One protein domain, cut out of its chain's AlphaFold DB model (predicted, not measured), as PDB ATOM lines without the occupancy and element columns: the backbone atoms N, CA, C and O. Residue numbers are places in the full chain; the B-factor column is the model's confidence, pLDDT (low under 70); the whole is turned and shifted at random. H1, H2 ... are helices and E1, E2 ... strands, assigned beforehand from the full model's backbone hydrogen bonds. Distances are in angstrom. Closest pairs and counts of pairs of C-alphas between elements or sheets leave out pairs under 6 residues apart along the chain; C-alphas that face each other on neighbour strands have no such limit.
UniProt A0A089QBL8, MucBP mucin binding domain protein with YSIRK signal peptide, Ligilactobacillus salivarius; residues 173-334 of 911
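This is residues 173 to 334 of the 911 residues of the protein "MucBP mucin binding domain protein with YSIRK signal peptide" of Ligilactobacillus salivarius (UniProt A0A089QBL8). Two strongly twisted sheets stand face to face as a sandwich, E4 E3 E2 E1 E8 on one side and E5 E6 E7 E9 on the other, with the short helix H1 at one end. E6 and E7 form a long hairpin in the second sheet. The printed part has 162 residues with one named helix and ten named strands, in the order E1 H1 E2 E3 E4 E5 E6 E7 E8 E9 E10; both sheets are antiparallel and the class is mostly strand. The whole is compact, with a radius of gyration of the C-alphas of 15.7 A and spans of 51 by 37 by 27 A.

After residues 173 to 189, which hold no named element, comes E1, residues 190 to 197. H1, residues 210 to 214, follows; its O i to N i+4 pair is within hydrogen-bond range. E2, residues 218 to 225, is antiparallel to E1, with N 196 and O 220 2.8 A apart. E3, residues 237 to 243, and E4, residues 248 to 255, complete a meander with E2, each strand the antiparallel neighbour of the one before: N 221 and O 240 are 2.9 A apart, N 239 and O 253 2.9 A. E5, residues 262 to 270, E6, residues 276 to 288, and E7, residues 291 to 299, form a second meander, with N 264 and O 279 2.9 A apart and N 284 and O 295 2.9 A. E8, residues 305 to 312, is antiparallel to E1, with N 197 and O 308 2.8 A apart. E9, residues 324 to 328, is antiparallel to E7, with N 296 and O 327 2.8 A apart. The two sheets' facing parts are 9.5 A apart centre to centre, their best planes at 10 degrees. H1 is on the first sheet, only just at the sheet's level with a height of 4.0 A, and only grazes the second. E10, residues 332 to 334, pairs with no named strand.

E1 begins at C-alpha 190, (-42.587, 124.252, 3.967). E6 is 35.7 A long, E7 24.8 A and E2 23.3 A. E5 bends by 85 degrees at residue 266. E10 ends at C-alpha 334, (-28.847, 139.468, 4.589).

The two C-alphas farthest apart, those of Asn 230 and Asp 273, are 51.7 A apart. The printed part has no cut. The links E1 to H1, E2 to E3 and E8 to E9 are long. The mean pLDDT of the printed part is 87.5; residues 201 to 206 and 287 to 291 are under 70.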
ATOM      1  N   ALA A 173     -41.556 134.668   2.912       89.25
ATOM      2  CA  ALA A 173     -41.410 133.523   2.024       89.25
ATOM      3  C   ALA A 173     -42.283 133.716   0.773       89.25
ATOM      4  O   ALA A 173     -43.506 133.819   0.852       89.25
ATOM      5  N   ASP A 174     -41.651 133.772  -0.402       85.25
ATOM      6  CA  ASP A 174     -42.337 134.053  -1.663       85.25
ATOM      7  C   ASP A 174     -42.304 132.835  -2.589       85.25
ATOM      8  O   ASP A 174     -41.257 132.458  -3.118       85.25
ATOM      9  N   GLN A 175     -43.481 132.245  -2.797       88.06
ATOM     10  CA  GLN A 175     -43.698 131.144  -3.737       88.06
ATOM     11  C   GLN A 175     -44.260 131.608  -5.086       88.06
ATOM     12  O   GLN A 175     -44.426 130.802  -6.002       88.06
ATOM     13  N   SER A 176     -44.527 132.907  -5.262       87.50
ATOM     14  CA  SER A 176     -45.105 133.459  -6.494       87.50
ATOM     15  C   SER A 176     -44.154 133.368  -7.691       87.50
ATOM     16  O   SER A 176     -44.541 133.704  -8.812       87.50
ATOM     17  N   LYS A 177     -42.884 133.017  -7.457       87.06
ATOM     18  CA  LYS A 177     -41.842 132.885  -8.484       87.06
ATOM     19  C   LYS A 177     -41.766 131.484  -9.089       87.06
ATOM     20  O   LYS A 177     -41.014 131.302 -10.045       87.06
ATOM     21  N   ILE A 178     -42.520 130.522  -8.562       90.94
ATOM     22  CA  ILE A 178     -42.607 129.187  -9.149       90.94
ATOM     23  C   ILE A 178     -43.313 129.279 -10.513       90.94
ATOM     24  O   ILE A 178     -44.381 129.892 -10.605       90.94
ATOM     25  N   PRO A 179     -42.732 128.715 -11.590       91.88
ATOM     26  CA  PRO A 179     -43.335 128.756 -12.918       91.88
ATOM     27  C   PRO A 179     -44.714 128.091 -12.975       91.88
ATOM     28  O   PRO A 179     -44.970 127.090 -12.309       91.88
ATOM     29  N   SER A 180     -45.594 128.620 -13.830       87.94
ATOM     30  CA  SER A 180     -46.907 128.022 -14.092       87.94
ATOM     31  C   SER A 180     -46.770 126.580 -14.590       87.94
ATOM     32  O   SER A 180     -45.959 126.334 -15.486       87.94
ATOM     33  N   GLY A 181     -47.602 125.673 -14.076       87.19
ATOM     34  CA  GLY A 181     -47.521 124.238 -14.379       87.19
ATOM     35  C   GLY A 181     -46.683 123.441 -13.379       87.19
ATOM     36  O   GLY A 181     -46.342 122.309 -13.662       87.19
ATOM     37  N   TYR A 182     -46.326 124.028 -12.235       92.94
ATOM     38  CA  TYR A 182     -45.726 123.309 -11.115       92.94
ATOM     39  C   TYR A 182     -46.348 123.784  -9.807       92.94
ATOM     40  O   TYR A 182     -46.741 124.947  -9.682       92.94
ATOM     41  N   GLU A 183     -46.414 122.896  -8.817       91.88
ATOM     42  CA  GLU A 183     -47.042 123.181  -7.529       91.88
ATOM     43  C   GLU A 183     -46.031 123.183  -6.379       91.88
ATOM     44  O   GLU A 183     -45.143 122.323  -6.292       91.88
ATOM     45  N   VAL A 184     -46.223 124.119  -5.444       94.06
ATOM     46  CA  VAL A 184     -45.538 124.128  -4.144       94.06
ATOM     47  C   VAL A 184     -45.825 122.851  -3.360       94.06
ATOM     48  O   VAL A 184     -46.849 122.197  -3.547       94.06
ATOM     49  N   ASP A 185     -44.934 122.519  -2.434       94.12
ATOM     50  CA  ASP A 185     -45.229 121.542  -1.392       94.12
ATOM     51  C   ASP A 185     -46.457 122.025  -0.590       94.12
ATOM     52  O   ASP A 185     -46.433 123.147  -0.086       94.12
ATOM     53  N   PRO A 186     -47.542 121.233  -0.495       91.38
ATOM     54  CA  PRO A 186     -48.796 121.665   0.121       91.38
ATOM     55  C   PRO A 186     -48.727 121.783   1.650       91.38
ATOM     56  O   PRO A 186     -49.716 122.173   2.264       91.38
ATOM     57  N   ALA A 187     -47.619 121.393   2.286       91.56
ATOM     58  CA  ALA A 187     -47.450 121.574   3.721       91.56
ATOM     59  C   ALA A 187     -47.177 123.054   4.055       91.56
ATOM     60  O   ALA A 187     -46.184 123.627   3.610       91.56
ATOM     61  N   ASP A 188     -48.045 123.651   4.878       85.75
ATOM     62  CA  ASP A 188     -48.030 125.085   5.214       85.75
ATOM     63  C   ASP A 188     -46.745 125.569   5.908       85.75
ATOM     64  O   ASP A 188     -46.505 126.775   5.971       85.75
ATOM     65  N   ASP A 189     -45.938 124.667   6.470       88.56
ATOM     66  CA  ASP A 189     -44.663 124.930   7.149       88.56
ATOM     67  C   ASP A 189     -43.440 124.776   6.227       88.56
ATOM     68  O   ASP A 189     -42.295 124.900   6.678       88.56
ATOM     69  N   ARG A 190     -43.655 124.527   4.928       91.19
ATOM     70  CA  ARG A 190     -42.587 124.252   3.967       91.19
ATOM     71  C   ARG A 190     -42.395 125.351   2.935       91.19
ATOM     72  O   ARG A 190     -43.326 125.911   2.364       91.19
ATOM     73  N   TYR A 191     -41.129 125.595   2.631       93.12
ATOM     74  CA  TYR A 191     -40.678 126.438   1.543       93.12
ATOM     75  C   TYR A 191     -40.112 125.577   0.412       93.12
ATOM     76  O   TYR A 191     -39.012 125.037   0.527       93.12
ATOM     77  N   THR A 192     -40.859 125.431  -0.683       95.56
ATOM     78  CA  THR A 192     -40.346 124.891  -1.950       95.56
ATOM     79  C   THR A 192     -39.285 125.814  -2.532       95.56
ATOM     80  O   THR A 192     -39.561 126.968  -2.825       95.56
ATOM     81  N   PHE A 193     -38.078 125.293  -2.722       94.69
ATOM     82  CA  PHE A 193     -36.941 126.063  -3.225       94.69
ATOM     83  C   PHE A 193     -36.396 125.535  -4.552       94.69
ATOM     84  O   PHE A 193     -35.577 126.198  -5.180       94.69
ATOM     85  N   GLY A 194     -36.823 124.347  -4.983       95.81
ATOM     86  CA  GLY A 194     -36.272 123.695  -6.162       95.81
ATOM     87  C   GLY A 194     -37.287 122.852  -6.907       95.81
ATOM     88  O   GLY A 194     -38.034 122.106  -6.279       95.81
ATOM     89  N   ILE A 195     -37.284 122.928  -8.238       97.06
ATOM     90  CA  ILE A 195     -38.087 122.068  -9.117       97.06
ATOM     91  C   ILE A 195     -37.211 121.552 -10.255       97.06
ATOM     92  O   ILE A 195     -36.557 122.331 -10.952       97.06
ATOM     93  N   VAL A 196     -37.232 120.237 -10.469       96.94
ATOM     94  CA  VAL A 196     -36.511 119.549 -11.543       96.94
ATOM     95  C   VAL A 196     -37.492 118.718 -12.363       96.94
ATOM     96  O   VAL A 196     -38.033 117.728 -11.877       96.94
ATOM     97  N   SER A 197     -37.695 119.097 -13.622       94.69
ATOM     98  CA  SER A 197     -38.479 118.319 -14.584       94.69
ATOM     99  C   SER A 197     -37.667 117.132 -15.097       94.69
ATOM    100  O   SER A 197     -36.477 117.263 -15.405       94.69
ATOM    101  N   LEU A 198     -38.333 115.985 -15.244       93.88
ATOM    102  CA  LEU A 198     -37.761 114.777 -15.838       93.88
ATOM    103  C   LEU A 198     -38.091 114.637 -17.336       93.88
ATOM    104  O   LEU A 198     -38.021 113.535 -17.883       93.88
ATOM    105  N   GLY A 199     -38.444 115.751 -17.994       86.94
ATOM    106  CA  GLY A 199     -38.721 115.862 -19.429       86.94
ATOM    107  C   GLY A 199     -40.182 116.201 -19.777       86.94
ATOM    108  O   GLY A 199     -41.009 116.333 -18.879       86.94
ATOM    109  N   PRO A 200     -40.512 116.325 -21.079       72.81
ATOM    110  CA  PRO A 200     -39.587 116.213 -22.204       72.81
ATOM    111  C   PRO A 200     -38.712 117.468 -22.364       72.81
ATOM    112  O   PRO A 200     -39.179 118.601 -22.284       72.81
ATOM    113  N   THR A 201     -37.427 117.265 -22.653       64.56
ATOM    114  CA  THR A 201     -36.508 118.307 -23.141       64.56
ATOM    115  C   THR A 201     -36.076 117.956 -24.560       64.56
ATOM    116  O   THR A 201     -35.809 116.788 -24.833       64.56
ATOM    117  N   ALA A 202     -36.008 118.934 -25.469       59.16
ATOM    118  CA  ALA A 202     -35.578 118.696 -26.848       59.16
ATOM    119  C   ALA A 202     -34.150 118.117 -26.874       59.16
ATOM    120  O   ALA A 202     -33.209 118.778 -26.439       59.16
ATOM    121  N   ALA A 203     -34.003 116.883 -27.355       57.44
ATOM    122  CA  ALA A 203     -32.725 116.191 -27.476       57.44
ATOM    123  C   ALA A 203     -32.246 116.222 -28.933       57.44
ATOM    124  O   ALA A 203     -32.988 115.837 -29.837       57.44
ATOM    125  N   THR A 204     -31.014 116.674 -29.167       55.94
ATOM    126  CA  THR A 204     -30.390 116.711 -30.502       55.94
ATOM    127  C   THR A 204     -29.443 115.539 -30.775       55.94
ATOM    128  O   THR A 204     -29.179 115.267 -31.940       55.94
ATOM    129  N   ASP A 205     -29.004 114.794 -29.747       63.09
ATOM    130  CA  ASP A 205     -27.848 113.883 -29.845       63.09
ATOM    131  C   ASP A 205     -28.037 112.531 -29.117       63.09
ATOM    132  O   ASP A 205     -27.191 112.100 -28.336       63.09
ATOM    133  N   GLY A 206     -29.163 111.841 -29.333       66.31
ATOM    134  CA  GLY A 206     -29.387 110.488 -28.780       66.31
ATOM    135  C   GLY A 206     -29.582 110.415 -27.256       66.31
ATOM    136  O   GLY A 206     -29.650 109.321 -26.700       66.31
ATOM    137  N   THR A 207     -29.692 111.562 -26.585       77.81
ATOM    138  CA  THR A 207     -30.095 111.678 -25.183       77.81
ATOM    139  C   THR A 207     -31.606 111.507 -25.030       77.81
ATOM    140  O   THR A 207     -32.382 111.831 -25.932       77.81
ATOM    141  N   THR A 208     -32.039 110.984 -23.886       86.06
ATOM    142  CA  THR A 208     -33.454 110.717 -23.592       86.06
ATOM    143  C   THR A 208     -33.888 111.437 -22.320       86.06
ATOM    144  O   THR A 208     -33.104 112.146 -21.695       86.06
ATOM    145  N   THR A 209     -35.159 111.323 -21.941       90.38
ATOM    146  CA  THR A 209     -35.682 111.829 -20.662       90.38
ATOM    147  C   THR A 209     -36.602 110.774 -20.074       90.38
ATOM    148  O   THR A 209     -37.241 110.046 -20.837       90.38
ATOM    149  N   TYR A 210     -36.697 110.693 -18.745       90.94
ATOM    150  CA  TYR A 210     -37.538 109.681 -18.103       90.94
ATOM    151  C   TYR A 210     -39.000 109.803 -18.545       90.94
ATOM    152  O   TYR A 210     -39.617 108.808 -18.930       90.94
ATOM    153  N   ASN A 211     -39.524 111.032 -18.567       92.31
ATOM    154  CA  ASN A 211     -40.894 111.324 -18.981       92.31
ATOM    155  C   ASN A 211     -41.156 110.903 -20.432       92.31
ATOM    156  O   ASN A 211     -42.177 110.280 -20.723       92.31
ATOM    157  N   GLY A 212     -40.198 111.166 -21.329       88.50
ATOM    158  CA  GLY A 212     -40.295 110.788 -22.739       88.50
ATOM    159  C   GLY A 212     -40.255 109.276 -22.985       88.50
ATOM    160  O   GLY A 212     -40.991 108.784 -23.835       88.50
ATOM    161  N   GLU A 213     -39.432 108.528 -22.247       87.81
ATOM    162  CA  GLU A 213     -39.311 107.068 -22.410       87.81
ATOM    163  C   GLU A 213     -40.469 106.296 -21.774       87.81
ATOM    164  O   GLU A 213     -40.865 105.246 -22.279       87.81
ATOM    165  N   ASN A 214     -41.019 106.813 -20.673       87.88
ATOM    166  CA  ASN A 214     -42.030 106.119 -19.876       87.88
ATOM    167  C   ASN A 214     -43.450 106.664 -20.084       87.88
ATOM    168  O   ASN A 214     -44.384 106.149 -19.476       87.88
ATOM    169  N   ASN A 215     -43.622 107.681 -20.939       88.69
ATOM    170  CA  ASN A 215     -44.895 108.370 -21.175       88.69
ATOM    171  C   ASN A 215     -45.542 108.840 -19.857       88.69
ATOM    172  O   ASN A 215     -46.690 108.515 -19.552       88.69
ATOM    173  N   THR A 216     -44.751 109.562 -19.066       92.00
ATOM    174  CA  THR A 216     -45.119 110.127 -17.755       92.00
ATOM    175  C   THR A 216     -44.871 111.633 -17.754       92.00
ATOM    176  O   THR A 216     -44.178 112.138 -18.637       92.00
ATOM    177  N   ASN A 217     -45.412 112.348 -16.767       92.56
ATOM    178  CA  ASN A 217     -45.172 113.778 -16.574       92.56
ATOM    179  C   ASN A 217     -44.692 114.051 -15.141       92.56
ATOM    180  O   ASN A 217     -45.369 114.671 -14.327       92.56
ATOM    181  N   TYR A 218     -43.527 113.498 -14.795       95.31
ATOM    182  CA  TYR A 218     -42.991 113.571 -13.442       95.31
ATOM    183  C   TYR A 218     -41.986 114.710 -13.261       95.31
ATOM    184  O   TYR A 218     -41.177 115.020 -14.145       95.31
ATOM    185  N   TYR A 219     -41.983 115.293 -12.066       96.50
ATOM    186  CA  TYR A 219     -40.957 116.228 -11.620       96.50
ATOM    187  C   TYR A 219     -40.602 116.000 -10.154       96.50
ATOM    188  O   TYR A 219     -41.419 115.550  -9.350       96.50
ATOM    189  N   PHE A 220     -39.366 116.335  -9.796       97.69
ATOM    190  CA  PHE A 220     -38.997 116.496  -8.399       97.69
ATOM    191  C   PHE A 220     -39.291 117.917  -7.949       97.69
ATOM    192  O   PHE A 220     -38.943 118.872  -8.646       97.69
ATOM    193  N   ARG A 221     -39.843 118.056  -6.748       97.25
ATOM    194  CA  ARG A 221     -39.789 119.305  -5.990       97.25
ATOM    195  C   ARG A 221     -39.046 119.094  -4.682       97.25
ATOM    196  O   ARG A 221     -39.179 118.051  -4.036       97.25
ATOM    197  N   PHE A 222     -38.275 120.103  -4.309       97.56
ATOM    198  CA  PHE A 222     -37.480 120.144  -3.092       97.56
ATOM    199  C   PHE A 222     -37.974 121.282  -2.212       97.56
ATOM    200  O   PHE A 222     -38.157 122.410  -2.682       97.56
ATOM    201  N   SER A 223     -38.200 120.979  -0.941       96.06
ATOM    202  CA  SER A 223     -38.674 121.928   0.058       96.06
ATOM    203  C   SER A 223     -37.892 121.797   1.365       96.06
ATOM    204  O   SER A 223     -37.233 120.790   1.624       96.06
ATOM    205  N   THR A 224     -37.919 122.841   2.183       93.62
ATOM    206  CA  THR A 224     -37.296 122.894   3.515       93.62
ATOM    207  C   THR A 224     -38.224 123.625   4.486       93.62
ATOM    208  O   THR A 224     -39.252 124.146   4.056       93.62
ATOM    209  N   GLY A 225     -37.909 123.663   5.782       90.38
ATOM    210  CA  GLY A 225     -38.684 124.440   6.753       90.38
ATOM    211  C   GLY A 225     -38.699 125.926   6.387       90.38
ATOM    212  O   GLY A 225     -37.643 126.506   6.092       90.38
ATOM    213  N   LYS A 226     -39.893 126.529   6.373       87.06
ATOM    214  CA  LYS A 226     -40.069 127.954   6.056       87.06
ATOM    215  C   LYS A 226     -39.592 128.856   7.203       87.06
ATOM    216  O   LYS A 226     -38.903 129.842   6.980       87.06
ATOM    217  N   ASP A 227     -39.901 128.471   8.437       83.62
ATOM    218  CA  ASP A 227     -39.641 129.295   9.610       83.62
ATOM    219  C   ASP A 227     -38.291 128.932  10.223       83.62
ATOM    220  O   ASP A 227     -37.876 127.768  10.252       83.62
ATOM    221  N   ALA A 228     -37.610 129.932  10.771       82.44
ATOM    222  CA  ALA A 228     -36.455 129.689  11.612       82.44
ATOM    223  C   ALA A 228     -36.897 129.262  13.016       82.44
ATOM    224  O   ALA A 228     -37.776 129.871  13.622       82.44
ATOM    225  N   THR A 229     -36.235 128.255  13.583       75.69
ATOM    226  CA  THR A 229     -36.451 127.834  14.972       75.69
ATOM    227  C   THR A 229     -35.219 128.190  15.795       75.69
ATOM    228  O   THR A 229     -34.105 127.814  15.449       75.69
ATOM    229  N   ASN A 230     -35.398 128.924  16.900       74.81
ATOM    230  CA  ASN A 230     -34.301 129.371  17.774       74.81
ATOM    231  C   ASN A 230     -33.169 130.121  17.038       74.81
ATOM    232  O   ASN A 230     -31.998 129.987  17.392       74.81
ATOM    233  N   GLY A 231     -33.517 130.918  16.022       75.12
ATOM    234  CA  GLY A 231     -32.540 131.706  15.268       75.12
ATOM    235  C   GLY A 231     -31.665 130.881  14.325       75.12
ATOM    236  O   GLY A 231     -30.582 131.340  13.972       75.12
ATOM    237  N   GLN A 232     -32.116 129.688  13.923       81.62
ATOM    238  CA  GLN A 232     -31.509 128.904  12.850       81.62
ATOM    239  C   GLN A 232     -32.578 128.301  11.944       81.62
ATOM    240  O   GLN A 232     -33.659 127.909  12.393       81.62
ATOM    241  N   TYR A 233     -32.260 128.215  10.660       85.00
ATOM    242  CA  TYR A 233     -33.058 127.465   9.705       85.00
ATOM    243  C   TYR A 233     -32.741 125.967   9.786       85.00
ATOM    244  O   TYR A 233     -31.589 125.574   9.954       85.00
ATOM    245  N   ASP A 234     -33.770 125.130   9.651       81.94
ATOM    246  CA  ASP A 234     -33.592 123.685   9.506       81.94
ATOM    247  C   ASP A 234     -32.923 123.379   8.158       81.94
ATOM    248  O   ASP A 234     -33.372 123.870   7.122       81.94
ATOM    249  N   ASP A 235     -31.867 122.564   8.195       85.56
ATOM    250  CA  ASP A 235     -31.120 122.073   7.031       85.56
ATOM    251  C   ASP A 235     -31.726 120.807   6.412       85.56
ATOM    252  O   ASP A 235     -31.186 120.237   5.465       85.56
ATOM    253  N   THR A 236     -32.864 120.342   6.916       90.56
ATOM    254  CA  THR A 236     -33.580 119.210   6.337       90.56
ATOM    255  C   THR A 236     -34.161 119.575   4.973       90.56
ATOM    256  O   THR A 236     -34.869 120.576   4.814       90.56
ATOM    257  N   VAL A 237     -33.903 118.718   3.981       96.12
ATOM    258  CA  VAL A 237     -34.517 118.811   2.654       96.12
ATOM    259  C   VAL A 237     -35.545 117.701   2.497       96.12
ATOM    260  O   VAL A 237     -35.228 116.514   2.586       96.12
ATOM    261  N   TYR A 238     -36.779 118.084   2.207       96.38
ATOM    262  CA  TYR A 238     -37.844 117.181   1.801       96.38
ATOM    263  C   TYR A 238     -37.858 117.103   0.276       96.38
ATOM    264  O   TYR A 238     -37.906 118.120  -0.414       96.38
ATOM    265  N   ALA A 239     -37.797 115.887  -0.253       97.62
ATOM    266  CA  ALA A 239     -37.863 115.624  -1.682       97.62
ATOM    267  C   ALA A 239     -39.172 114.901  -1.994       97.62
ATOM    268  O   ALA A 239     -39.498 113.898  -1.358       97.62
ATOM    269  N   GLN A 240     -39.913 115.390  -2.983       97.62
ATOM    270  CA  GLN A 240     -41.131 114.754  -3.473       97.62
ATOM    271  C   GLN A 240     -41.032 114.554  -4.980       97.62
ATOM    272  O   GLN A 240     -40.625 115.458  -5.705       97.62
ATOM    273  N   LEU A 241     -41.416 113.365  -5.435       97.44
ATOM    274  CA  LEU A 241     -41.689 113.086  -6.837       97.44
ATOM    275  C   LEU A 241     -43.187 113.281  -7.058       97.44
ATOM    276  O   LEU A 241     -43.998 112.617  -6.403       97.44
ATOM    277  N   VAL A 242     -43.532 114.189  -7.958       96.75
ATOM    278  CA  VAL A 242     -44.909 114.585  -8.241       96.75
ATOM    279  C   VAL A 242     -45.255 114.194  -9.666       96.75
ATOM    280  O   VAL A 242     -44.449 114.381 -10.577       96.75
ATOM    281  N   ASP A 243     -46.445 113.636  -9.828       94.81
ATOM    282  CA  ASP A 243     -47.092 113.470 -11.120       94.81
ATOM    283  C   ASP A 243     -47.899 114.726 -11.442       94.81
ATOM    284  O   ASP A 243     -48.895 115.011 -10.777       94.81
ATOM    285  N   ASP A 244     -47.436 115.490 -12.425       91.31
ATOM    286  CA  ASP A 244     -48.008 116.783 -12.800       91.31
ATOM    287  C   ASP A 244     -49.400 116.651 -13.434       91.31
ATOM    288  O   ASP A 244     -50.247 117.523 -13.266       91.31
ATOM    289  N   ASP A 245     -49.690 115.520 -14.086       90.00
ATOM    290  CA  ASP A 245     -51.000 115.292 -14.707       90.00
ATOM    291  C   ASP A 245     -52.109 115.101 -13.655       90.00
ATOM    292  O   ASP A 245     -53.289 115.340 -13.929       90.00
ATOM    293  N   THR A 246     -51.745 114.647 -12.449       91.00
ATOM    294  CA  THR A 246     -52.688 114.321 -11.364       91.00
ATOM    295  C   THR A 246     -52.490 115.141 -10.085       91.00
ATOM    296  O   THR A 246     -53.271 114.979  -9.141       91.00
ATOM    297  N   SER A 247     -51.461 115.990 -10.030       87.56
ATOM    298  CA  SER A 247     -50.976 116.697  -8.833       87.56
ATOM    299  C   SER A 247     -50.700 115.772  -7.630       87.56
ATOM    300  O   SER A 247     -50.757 116.199  -6.474       87.56
ATOM    301  N   GLN A 248     -50.416 114.482  -7.856       93.19
ATOM    302  CA  GLN A 248     -50.180 113.521  -6.770       93.19
ATOM    303  C   GLN A 248     -48.698 113.357  -6.441       93.19
ATOM    304  O   GLN A 248     -47.852 113.181  -7.315       93.19
ATOM    305  N   VAL A 249     -48.391 113.307  -5.143       95.62
ATOM    306  CA  VAL A 249     -47.075 112.888  -4.648       95.62
ATOM    307  C   VAL A 249     -46.980 111.363  -4.739       95.62
ATOM    308  O   VAL A 249     -47.611 110.644  -3.964       95.62
ATOM    309  N   ILE A 250     -46.181 110.863  -5.679       94.56
ATOM    310  CA  ILE A 250     -46.025 109.422  -5.945       94.56
ATOM    311  C   ILE A 250     -44.819 108.802  -5.226       94.56
ATOM    312  O   ILE A 250     -44.740 107.577  -5.076       94.56
ATOM    313  N   TRP A 251     -43.894 109.638  -4.751       96.94
ATOM    314  CA  TRP A 251     -42.810 109.260  -3.846       96.94
ATOM    315  C   TRP A 251     -42.394 110.462  -2.995       96.94
ATOM    316  O   TRP A 251     -42.456 111.603  -3.448       96.94
ATOM    317  N   GLN A 252     -41.941 110.203  -1.770       96.06
ATOM    318  CA  GLN A 252     -41.358 111.219  -0.902       96.06
ATOM    319  C   GLN A 252     -40.175 110.647  -0.124       96.06
ATOM    320  O   GLN A 252     -40.176 109.471   0.245       96.06
ATOM    321  N   GLY A 253     -39.205 111.500   0.175       94.69
ATOM    322  CA  GLY A 253     -38.048 111.176   0.992       94.69
ATOM    323  C   GLY A 253     -37.484 112.413   1.678       94.69
ATOM    324  O   GLY A 253     -37.916 113.541   1.437       94.69
ATOM    325  N   THR A 254     -36.499 112.186   2.537       95.50
ATOM    326  CA  THR A 254     -35.784 113.243   3.251       95.50
ATOM    327  C   THR A 254     -34.299 113.097   2.968       95.50
ATOM    328  O   THR A 254     -33.775 111.983   2.989       95.50
ATOM    329  N   LEU A 255     -33.626 114.208   2.686       95.06
ATOM    330  CA  LEU A 255     -32.188 114.260   2.465       95.06
ATOM    331  C   LEU A 255     -31.525 114.958   3.652       95.06
ATOM    332  O   LEU A 255     -31.996 115.993   4.124       95.06
ATOM    333  N   THR A 256     -30.407 114.400   4.104       89.06
ATOM    334  CA  THR A 256     -29.540 114.988   5.129       89.06
ATOM    335  C   THR A 256     -28.222 115.416   4.498       89.06
ATOM    336  O   THR A 256     -27.713 114.719   3.616       89.06
ATOM    337  N   VAL A 257     -27.656 116.534   4.957       89.19
ATOM    338  CA  VAL A 257     -26.380 117.068   4.455       89.19
ATOM    339  C   VAL A 257     -25.287 115.998   4.513       89.19
ATOM    340  O   VAL A 257     -25.086 115.374   5.552       89.19
ATOM    341  N   ASN A 258     -24.570 115.798   3.404       88.25
ATOM    342  CA  ASN A 258     -23.513 114.794   3.238       88.25
ATOM    343  C   ASN A 258     -23.951 113.363   3.616       88.25
ATOM    344  O   ASN A 258     -23.129 112.527   3.994       88.25
ATOM    345  N   GLY A 259     -25.253 113.082   3.517       88.06
ATOM    346  CA  GLY A 259     -25.827 111.759   3.722       88.06
ATOM    347  C   GLY A 259     -25.582 110.809   2.548       88.06
ATOM    348  O   GLY A 259     -25.075 111.188   1.492       88.06
ATOM    349  N   ALA A 260     -25.979 109.549   2.733       90.31
ATOM    350  CA  ALA A 260     -25.974 108.564   1.656       90.31
ATOM    351  C   ALA A 260     -26.947 108.958   0.530       90.31
ATOM    352  O   ALA A 260     -27.958 109.621   0.770       90.31
ATOM    353  N   ALA A 261     -26.657 108.512  -0.695       91.38
ATOM    354  CA  ALA A 261     -27.553 108.700  -1.829       91.38
ATOM    355  C   ALA A 261     -28.906 108.017  -1.579       91.38
ATOM    356  O   ALA A 261     -28.964 106.831  -1.245       91.38
ATOM    357  N   VAL A 262     -29.996 108.762  -1.763       94.56
ATOM    358  CA  VAL A 262     -31.363 108.250  -1.667       94.56
ATOM    359  C   VAL A 262     -31.803 107.776  -3.047       94.56
ATOM    360  O   VAL A 262     -31.880 108.570  -3.985       94.56
ATOM    361  N   GLN A 263     -32.083 106.478  -3.168       93.81
ATOM    362  CA  GLN A 263     -32.613 105.876  -4.389       93.81
ATOM    363  C   GLN A 263     -34.130 106.065  -4.463       93.81
ATOM    364  O   GLN A 263     -34.852 105.838  -3.492       93.81
ATOM    365  N   VAL A 264     -34.617 106.484  -5.628       94.88
ATOM    366  CA  VAL A 264     -36.046 106.686  -5.879       94.88
ATOM    367  C   VAL A 264     -36.611 105.448  -6.567       94.88
ATOM    368  O   VAL A 264     -36.639 105.358  -7.793       94.88
ATOM    369  N   ASP A 265     -37.099 104.493  -5.774       88.50
ATOM    370  CA  ASP A 265     -37.569 103.178  -6.250       88.50
ATOM    371  C   ASP A 265     -38.656 103.249  -7.338       88.50
ATOM    372  O   ASP A 265     -38.803 102.331  -8.145       88.50
ATOM    373  N   LYS A 266     -39.433 104.342  -7.369       90.00
ATOM    374  CA  LYS A 266     -40.473 104.587  -8.383       90.00
ATOM    375  C   LYS A 266     -39.913 104.888  -9.772       90.00
ATOM    376  O   LYS A 266     -40.615 104.660 -10.750       90.00
ATOM    377  N   LEU A 267     -38.669 105.351  -9.861       90.88
ATOM    378  CA  LEU A 267     -37.994 105.712 -11.106       90.88
ATOM    379  C   LEU A 267     -36.910 104.687 -11.450       90.88
ATOM    380  O   LEU A 267     -35.735 105.017 -11.605       90.88
ATOM    381  N   LYS A 268     -37.311 103.417 -11.522       86.50
ATOM    382  CA  LYS A 268     -36.437 102.312 -11.914       86.50
ATOM    383  C   LYS A 268     -36.315 102.239 -13.435       86.50
ATOM    384  O   LYS A 268     -37.324 102.062 -14.115       86.50
ATOM    385  N   THR A 269     -35.087 102.243 -13.941       83.19
ATOM    386  CA  THR A 269     -34.779 102.059 -15.366       83.19
ATOM    387  C   THR A 269     -33.888 100.832 -15.542       83.19
ATOM    388  O   THR A 269     -32.938 100.631 -14.789       83.19
ATOM    389  N   VAL A 270     -34.192  99.988 -16.530       80.81
ATOM    390  CA  VAL A 270     -33.320  98.876 -16.939       80.81
ATOM    391  C   VAL A 270     -32.761  99.221 -18.308       80.81
ATOM    392  O   VAL A 270     -33.531  99.401 -19.251       80.81
ATOM    393  N   ILE A 271     -31.440  99.351 -18.408       80.06
ATOM    394  CA  ILE A 271     -30.774  99.744 -19.655       80.06
ATOM    395  C   ILE A 271     -30.396  98.511 -20.490       80.06
ATOM    396  O   ILE A 271     -30.606  97.366 -20.084       80.06
ATOM    397  N   SER A 272     -29.869  98.734 -21.694       77.06
ATOM    398  CA  SER A 272     -29.657  97.696 -22.716       77.06
ATOM    399  C   SER A 272     -28.696  96.566 -22.316       77.06
ATOM    400  O   SER A 272     -28.777  95.486 -22.901       77.06
ATOM    401  N   ASP A 273     -27.828  96.775 -21.324       80.62
ATOM    402  CA  ASP A 273     -26.921  95.752 -20.781       80.62
ATOM    403  C   ASP A 273     -27.552  94.881 -19.668       80.62
ATOM    404  O   ASP A 273     -26.919  93.945 -19.177       80.62
ATOM    405  N   GLY A 274     -28.809  95.153 -19.292       79.25
ATOM    406  CA  GLY A 274     -29.556  94.438 -18.255       79.25
ATOM    407  C   GLY A 274     -29.327  94.944 -16.826       79.25
ATOM    408  O   GLY A 274     -29.953  94.422 -15.897       79.25
ATOM    409  N   SER A 275     -28.473  95.949 -16.623       84.50
ATOM    410  CA  SER A 275     -28.285  96.591 -15.323       84.50
ATOM    411  C   SER A 275     -29.495  97.450 -14.934       84.50
ATOM    412  O   SER A 275     -30.241  97.966 -15.770       84.50
ATOM    413  N   THR A 276     -29.746  97.531 -13.626       85.94
ATOM    414  CA  THR A 276     -30.845  98.313 -13.051       85.94
ATOM    415  C   THR A 276     -30.292  99.589 -12.438       85.94
ATOM    416  O   THR A 276     -29.448  99.515 -11.548       85.94
ATOM    417  N   HIS A 277     -30.849 100.720 -12.852       87.88
ATOM    418  CA  HIS A 277     -30.521 102.049 -12.358       87.88
ATOM    419  C   HIS A 277     -31.738 102.700 -11.704       87.88
ATOM    420  O   HIS A 277     -32.888 102.423 -12.062       87.88
ATOM    421  N   TYR A 278     -31.467 103.573 -10.741       90.31
ATOM    422  CA  TYR A 278     -32.463 104.388 -10.056       90.31
ATOM    423  C   TYR A 278     -31.993 105.829 -10.065       90.31
ATOM    424  O   TYR A 278     -30.794 106.085  -9.947       90.31
ATOM    425  N   TYR A 279     -32.938 106.764 -10.094       93.81
ATOM    426  CA  TYR A 279     -32.605 108.141  -9.765       93.81
ATOM    427  C   TYR A 279     -32.016 108.212  -8.354       93.81
ATOM    428  O   TYR A 279     -32.602 107.701  -7.395       93.81
ATOM    429  N   GLN A 280     -30.858 108.854  -8.247       94.25
ATOM    430  CA  GLN A 280     -30.137 109.067  -7.003       94.25
ATOM    431  C   GLN A 280     -30.201 110.544  -6.630       94.25
ATOM    432  O   GLN A 280     -29.761 111.415  -7.386       94.25
ATOM    433  N   LEU A 281     -30.735 110.810  -5.442       96.94
ATOM    434  CA  LEU A 281     -30.747 112.131  -4.833       96.94
ATOM    435  C   LEU A 281     -29.646 112.195  -3.776       96.94
ATOM    436  O   LEU A 281     -29.598 111.360  -2.873       96.94
ATOM    437  N   THR A 282     -28.763 113.182  -3.871       94.88
ATOM    438  CA  THR A 282     -27.737 113.439  -2.846       94.88
ATOM    439  C   THR A 282     -27.796 114.887  -2.409       94.88
ATOM    440  O   THR A 282     -28.062 115.768  -3.222       94.88
ATOM    441  N   TYR A 283     -27.528 115.135  -1.133       94.44
ATOM    442  CA  TYR A 283     -27.425 116.480  -0.591       94.44
ATOM    443  C   TYR A 283     -26.002 116.699  -0.094       94.44
ATOM    444  O   TYR A 283     -25.564 116.042   0.846       94.44
ATOM    445  N   THR A 284     -25.261 117.577  -0.762       88.88
ATOM    446  CA  THR A 284     -23.831 117.788  -0.514       88.88
ATOM    447  C   THR A 284     -23.582 119.190   0.015       88.88
ATOM    448  O   THR A 284     -24.092 120.151  -0.563       88.88
ATOM    449  N   ALA A 285     -22.772 119.304   1.067       86.69
ATOM    450  CA  ALA A 285     -22.217 120.559   1.553       86.69
ATOM    451  C   ALA A 285     -20.701 120.548   1.386       86.69
ATOM    452  O   ALA A 285     -20.017 119.667   1.912       86.69
ATOM    453  N   THR A 286     -20.193 121.559   0.692       76.44
ATOM    454  CA  THR A 286     -18.762 121.762   0.487       76.44
ATOM    455  C   THR A 286     -18.360 123.045   1.197       76.44
ATOM    456  O   THR A 286     -18.790 124.126   0.796       76.44
ATOM    457  N   THR A 287     -17.547 122.932   2.247       69.00
ATOM    458  CA  THR A 287     -16.993 124.079   2.977       69.00
ATOM    459  C   THR A 287     -15.562 124.318   2.529       69.00
ATOM    460  O   THR A 287     -14.750 123.405   2.597       69.00
ATOM    461  N   ASN A 288     -15.244 125.534   2.090       59.88
ATOM    462  CA  ASN A 288     -13.872 125.949   1.803       59.88
ATOM    463  C   ASN A 288     -13.648 127.353   2.361       59.88
ATOM    464  O   ASN A 288     -14.457 128.247   2.119       59.88
ATOM    465  N   ASN A 289     -12.573 127.530   3.132       55.72
ATOM    466  CA  ASN A 289     -12.184 128.802   3.753       55.72
ATOM    467  C   ASN A 289     -13.344 129.571   4.430       55.72
ATOM    468  O   ASN A 289     -13.484 130.783   4.295       55.72
ATOM    469  N   GLY A 290     -14.224 128.843   5.127       55.06
ATOM    470  CA  GLY A 290     -15.364 129.408   5.858       55.06
ATOM    471  C   GLY A 290     -16.649 129.619   5.047       55.06
ATOM    472  O   GLY A 290     -17.688 129.889   5.651       55.06
ATOM    473  N   VAL A 291     -16.631 129.434   3.724       61.31
ATOM    474  CA  VAL A 291     -17.836 129.482   2.878       61.31
ATOM    475  C   VAL A 291     -18.336 128.067   2.626       61.31
ATOM    476  O   VAL A 291     -17.602 127.225   2.116       61.31
ATOM    477  N   THR A 292     -19.592 127.798   2.980       74.50
ATOM    478  CA  THR A 292     -20.242 126.504   2.732       74.50
ATOM    479  C   THR A 292     -21.252 126.656   1.609       74.50
ATOM    480  O   THR A 292     -22.173 127.451   1.735       74.50
ATOM    481  N   THR A 293     -21.098 125.896   0.526       76.50
ATOM    482  CA  THR A 293     -22.124 125.777  -0.520       76.50
ATOM    483  C   THR A 293     -22.857 124.462  -0.346       76.50
ATOM    484  O   THR A 293     -22.228 123.402  -0.286       76.50
ATOM    485  N   LYS A 294     -24.187 124.523  -0.293       88.00
ATOM    486  CA  LYS A 294     -25.056 123.355  -0.158       88.00
ATOM    487  C   LYS A 294     -25.873 123.159  -1.437       88.00
ATOM    488  O   LYS A 294     -26.440 124.108  -1.972       88.00
ATOM    489  N   GLN A 295     -25.945 121.931  -1.944       91.50
ATOM    490  CA  GLN A 295     -26.675 121.633  -3.183       91.50
ATOM    491  C   GLN A 295     -27.258 120.221  -3.206       91.50
ATOM    492  O   GLN A 295     -26.678 119.280  -2.659       91.50
ATOM    493  N   ILE A 296     -28.398 120.086  -3.876       95.94
ATOM    494  CA  ILE A 296     -29.100 118.828  -4.104       95.94
ATOM    495  C   ILE A 296     -28.763 118.376  -5.519       95.94
ATOM    496  O   ILE A 296     -29.062 119.078  -6.487       95.94
ATOM    497  N   ASN A 297     -28.153 117.203  -5.646       94.12
ATOM    498  CA  ASN A 297     -27.835 116.610  -6.937       94.12
ATOM    499  C   ASN A 297     -28.910 115.584  -7.296       94.12
ATOM    500  O   ASN A 297     -29.192 114.677  -6.508       94.12
ATOM    501  N   VAL A 298     -29.469 115.717  -8.497       95.56
ATOM    502  CA  VAL A 298     -30.406 114.764  -9.099       95.56
ATOM    503  C   VAL A 298     -29.674 114.051 -10.224       95.56
ATOM    504  O   VAL A 298     -29.365 114.669 -11.242       95.56
ATOM    505  N   ASN A 299     -29.369 112.770 -10.028       94.06
ATOM    506  CA  ASN A 299     -28.647 111.945 -10.995       94.06
ATOM    507  C   ASN A 299     -29.552 110.810 -11.484       94.06
ATOM    508  O   ASN A 299     -30.040 110.036 -10.665       94.06
ATOM    509  N   SER A 300     -29.755 110.690 -12.799       88.75
ATOM    510  CA  SER A 300     -30.521 109.573 -13.379       88.75
ATOM    511  C   SER A 300     -29.794 108.231 -13.283       88.75
ATOM    512  O   SER A 300     -30.428 107.187 -13.403       88.75
ATOM    513  N   ASP A 301     -28.470 108.258 -13.094       88.31
ATOM    514  CA  ASP A 301     -27.568 107.099 -13.055       88.31
ATOM    515  C   ASP A 301     -27.503 106.290 -14.371       88.31
ATOM    516  O   ASP A 301     -26.770 105.316 -14.470       88.31
ATOM    517  N   VAL A 302     -28.212 106.730 -15.419       83.19
ATOM    518  CA  VAL A 302     -28.293 106.080 -16.745       83.19
ATOM    519  C   VAL A 302     -27.297 106.677 -17.754       83.19
ATOM    520  O   VAL A 302     -26.976 106.064 -18.769       83.19
ATOM    521  N   GLY A 303     -26.788 107.888 -17.507       79.44
ATOM    522  CA  GLY A 303     -25.743 108.527 -18.323       79.44
ATOM    523  C   GLY A 303     -26.189 109.105 -19.677       79.44
ATOM    524  O   GLY A 303     -25.476 109.936 -20.232       79.44
ATOM    525  N   THR A 304     -27.368 108.743 -20.193       82.50
ATOM    526  CA  THR A 304     -27.981 109.343 -21.402       82.50
ATOM    527  C   THR A 304     -29.303 110.061 -21.127       82.50
ATOM    528  O   THR A 304     -29.774 110.831 -21.966       82.50
ATOM    529  N   GLN A 305     -29.895 109.827 -19.955       87.25
ATOM    530  CA  GLN A 305     -31.198 110.355 -19.569       87.25
ATOM    531  C   GLN A 305     -31.043 111.705 -18.852       87.25
ATOM    532  O   GLN A 305     -30.405 111.783 -17.798       87.25
ATOM    533  N   LEU A 306     -31.611 112.763 -19.436       89.56
ATOM    534  CA  LEU A 306     -31.514 114.148 -18.985       89.56
ATOM    535  C   LEU A 306     -32.652 114.536 -18.036       89.56
ATOM    536  O   LEU A 306     -33.787 114.078 -18.162       89.56
ATOM    537  N   SER A 307     -32.334 115.454 -17.128       92.38
ATOM    538  CA  SER A 307     -33.269 116.212 -16.293       92.38
ATOM    539  C   SER A 307     -33.007 117.707 -16.482       92.38
ATOM    540  O   SER A 307     -31.936 118.089 -16.961       92.38
ATOM    541  N   LYS A 308     -33.962 118.563 -16.112       92.81
ATOM    542  CA  LYS A 308     -33.827 120.022 -16.236       92.81
ATOM    543  C   LYS A 308     -34.303 120.745 -14.984       92.81
ATOM    544  O   LYS A 308     -35.419 120.511 -14.527       92.81
ATOM    545  N   VAL A 309     -33.488 121.666 -14.479       94.44
ATOM    546  CA  VAL A 309     -33.882 122.600 -13.418       94.44
ATOM    547  C   VAL A 309     -34.858 123.621 -13.994       94.44
ATOM    548  O   VAL A 309     -34.581 124.273 -15.003       94.44
ATOM    549  N   ILE A 310     -36.022 123.725 -13.360       94.19
ATOM    550  CA  ILE A 310     -37.104 124.637 -13.740       94.19
ATOM    551  C   ILE A 310     -37.174 125.832 -12.794       94.19
ATOM    552  O   ILE A 310     -37.440 126.951 -13.226       94.19
ATOM    553  N   TYR A 311     -36.931 125.586 -11.511       94.31
ATOM    554  CA  TYR A 311     -36.937 126.599 -10.470       94.31
ATOM    555  C   TYR A 311     -35.827 126.297  -9.473       94.31
ATOM    556  O   TYR A 311     -35.653 125.144  -9.072       94.31
ATOM    557  N   ASP A 312     -35.093 127.334  -9.089       92.69
ATOM    558  CA  ASP A 312     -34.045 127.295  -8.078       92.69
ATOM    559  C   ASP A 312     -34.041 128.650  -7.354       92.69
ATOM    560  O   ASP A 312     -33.713 129.692  -7.930       92.69
ATOM    561  N   ALA A 313     -34.482 128.643  -6.100       90.62
ATOM    562  CA  ALA A 313     -34.581 129.832  -5.266       90.62
ATOM    563  C   ALA A 313     -33.206 130.351  -4.814       90.62
ATOM    564  O   ALA A 313     -33.037 131.564  -4.668       90.62
ATOM    565  N   GLY A 314     -32.231 129.455  -4.619       85.62
ATOM    566  CA  GLY A 314     -30.860 129.799  -4.231       85.62
ATOM    567  C   GLY A 314     -30.041 130.350  -5.399       85.62
ATOM    568  O   GLY A 314     -29.165 131.196  -5.220       85.62
ATOM    569  N   ASN A 315     -30.364 129.936  -6.626       85.75
ATOM    570  CA  ASN A 315     -29.756 130.462  -7.840       85.75
ATOM    571  C   ASN A 315     -30.775 130.639  -8.975       85.75
ATOM    572  O   ASN A 315     -30.943 129.777  -9.834       85.75
ATOM    573  N   LYS A 316     -31.387 131.823  -9.040       80.69
ATOM    574  CA  LYS A 316     -32.438 132.152 -10.019       80.69
ATOM    575  C   LYS A 316     -32.030 132.044 -11.491       80.69
ATOM    576  O   LYS A 316     -32.905 131.976 -12.350       80.69
ATOM    577  N   THR A 317     -30.737 132.090 -11.809       82.19
ATOM    578  CA  THR A 317     -30.254 131.953 -13.194       82.19
ATOM    579  C   THR A 317     -29.995 130.493 -13.576       82.19
ATOM    580  O   THR A 317     -29.704 130.199 -14.740       82.19
ATOM    581  N   ASN A 318     -30.132 129.558 -12.629       84.75
ATOM    582  CA  ASN A 318     -29.935 128.136 -12.860       84.75
ATOM    583  C   ASN A 318     -31.056 127.553 -13.727       84.75
ATOM    584  O   ASN A 318     -32.183 127.339 -13.294       84.75
ATOM    585  N   THR A 319     -30.704 127.255 -14.972       84.06
ATOM    586  CA  THR A 319     -31.571 126.600 -15.962       84.06
ATOM    587  C   THR A 319     -30.928 125.318 -16.493       84.06
ATOM    588  O   THR A 319     -31.184 124.895 -17.624       84.06
ATOM    589  N   SER A 320     -30.037 124.723 -15.690       85.00
ATOM    590  CA  SER A 320     -29.205 123.595 -16.102       85.00
ATOM    591  C   SER A 320     -30.039 122.394 -16.559       85.00
ATOM    592  O   SER A 320     -31.060 122.046 -15.964       85.00
ATOM    593  N   ALA A 321     -29.586 121.759 -17.639       88.12
ATOM    594  CA  ALA A 321     -30.113 120.498 -18.137       88.12
ATOM    595  C   ALA A 321     -28.949 119.527 -18.340       88.12
ATOM    596  O   ALA A 321     -27.909 119.907 -18.882       88.12
ATOM    597  N   GLY A 322     -29.102 118.292 -17.879       88.31
ATOM    598  CA  GLY A 322     -28.002 117.337 -17.819       88.31
ATOM    599  C   GLY A 322     -28.428 115.987 -17.261       88.31
ATOM    600  O   GLY A 322     -29.548 115.822 -16.783       88.31
ATOM    601  N   THR A 323     -27.522 115.015 -17.320       86.94
ATOM    602  CA  THR A 323     -27.691 113.695 -16.686       86.94
ATOM    603  C   THR A 323     -27.588 113.778 -15.164       86.94
ATOM    604  O   THR A 323     -28.243 113.025 -14.446       86.94
ATOM    605  N   VAL A 324     -26.804 114.750 -14.695       89.75
ATOM    606  CA  VAL A 324     -26.795 115.248 -13.326       89.75
ATOM    607  C   VAL A 324     -27.161 116.721 -13.378       89.75
ATOM    608  O   VAL A 324     -26.539 117.494 -14.110       89.75
ATOM    609  N   VAL A 325     -28.173 117.106 -12.611       92.00
ATOM    610  CA  VAL A 325     -28.513 118.511 -12.384       92.00
ATOM    611  C   VAL A 325     -28.412 118.845 -10.907       92.00
ATOM    612  O   VAL A 325     -28.520 117.967 -10.047       92.00
ATOM    613  N   HIS A 326     -28.196 120.123 -10.624       91.31
ATOM    614  CA  HIS A 326     -27.960 120.628  -9.280       91.31
ATOM    615  C   HIS A 326     -28.995 121.697  -8.964       91.31
ATOM    616  O   HIS A 326     -29.199 122.599  -9.775       91.31
ATOM    617  N   VAL A 327     -29.619 121.604  -7.797       92.94
ATOM    618  CA  VAL A 327     -30.446 122.664  -7.213       92.94
ATOM    619  C   VAL A 327     -29.698 123.208  -6.007       92.94
ATOM    620  O   VAL A 327     -29.290 122.435  -5.137       92.94
ATOM    621  N   VAL A 328     -29.504 124.521  -5.947       89.88
ATOM    622  CA  VAL A 328     -28.834 125.157  -4.811       89.88
ATOM    623  C   VAL A 328     -29.778 125.155  -3.611       89.88
ATOM    624  O   VAL A 328     -30.948 125.519  -3.712       89.88
ATOM    625  N   TYR A 329     -29.278 124.713  -2.459       91.69
ATOM    626  CA  TYR A 329     -30.029 124.841  -1.219       91.69
ATOM    627  C   TYR A 329     -30.006 126.315  -0.781       91.69
ATOM    628  O   TYR A 329     -28.928 126.908  -0.733       91.69
ATOM    629  N   PRO A 330     -31.162 126.925  -0.480       90.44
ATOM    630  CA  PRO A 330     -31.238 128.343  -0.161       90.44
ATOM    631  C   PRO A 330     -30.695 128.607   1.251       90.44
ATOM    632  O   PRO A 330     -31.382 128.408   2.260       90.44
ATOM    633  N   ASP A 331     -29.446 129.062   1.306       86.75
ATOM    634  CA  ASP A 331     -28.784 129.464   2.546       86.75
ATOM    635  C   ASP A 331     -29.324 130.810   3.071       86.75
ATOM    636  O   ASP A 331     -30.140 131.494   2.440       86.75
ATOM    637  N   GLU A 332     -28.864 131.194   4.258       88.38
ATOM    638  CA  GLU A 332     -29.143 132.499   4.849       88.38
ATOM    639  C   GLU A 332     -28.590 133.636   3.979       88.38
ATOM    640  O   GLU A 332     -27.490 133.571   3.428       88.38
ATOM    641  N   SER A 333     -29.354 134.718   3.873       89.19
ATOM    642  CA  SER A 333     -28.963 135.931   3.165       89.19
ATOM    643  C   SER A 333     -29.412 137.164   3.925       89.19
ATOM    644  O   SER A 333     -30.468 137.171   4.556       89.19
ATOM    645  N   THR A 334     -28.592 138.214   3.883       90.88
ATOM    646  CA  THR A 334     -28.847 139.468   4.589       90.88
ATOM    647  C   THR A 334     -28.918 140.635   3.618       90.88
ATOM    648  O   THR A 334     -27.908 141.009   3.026       90.88
TER     649      THR A 334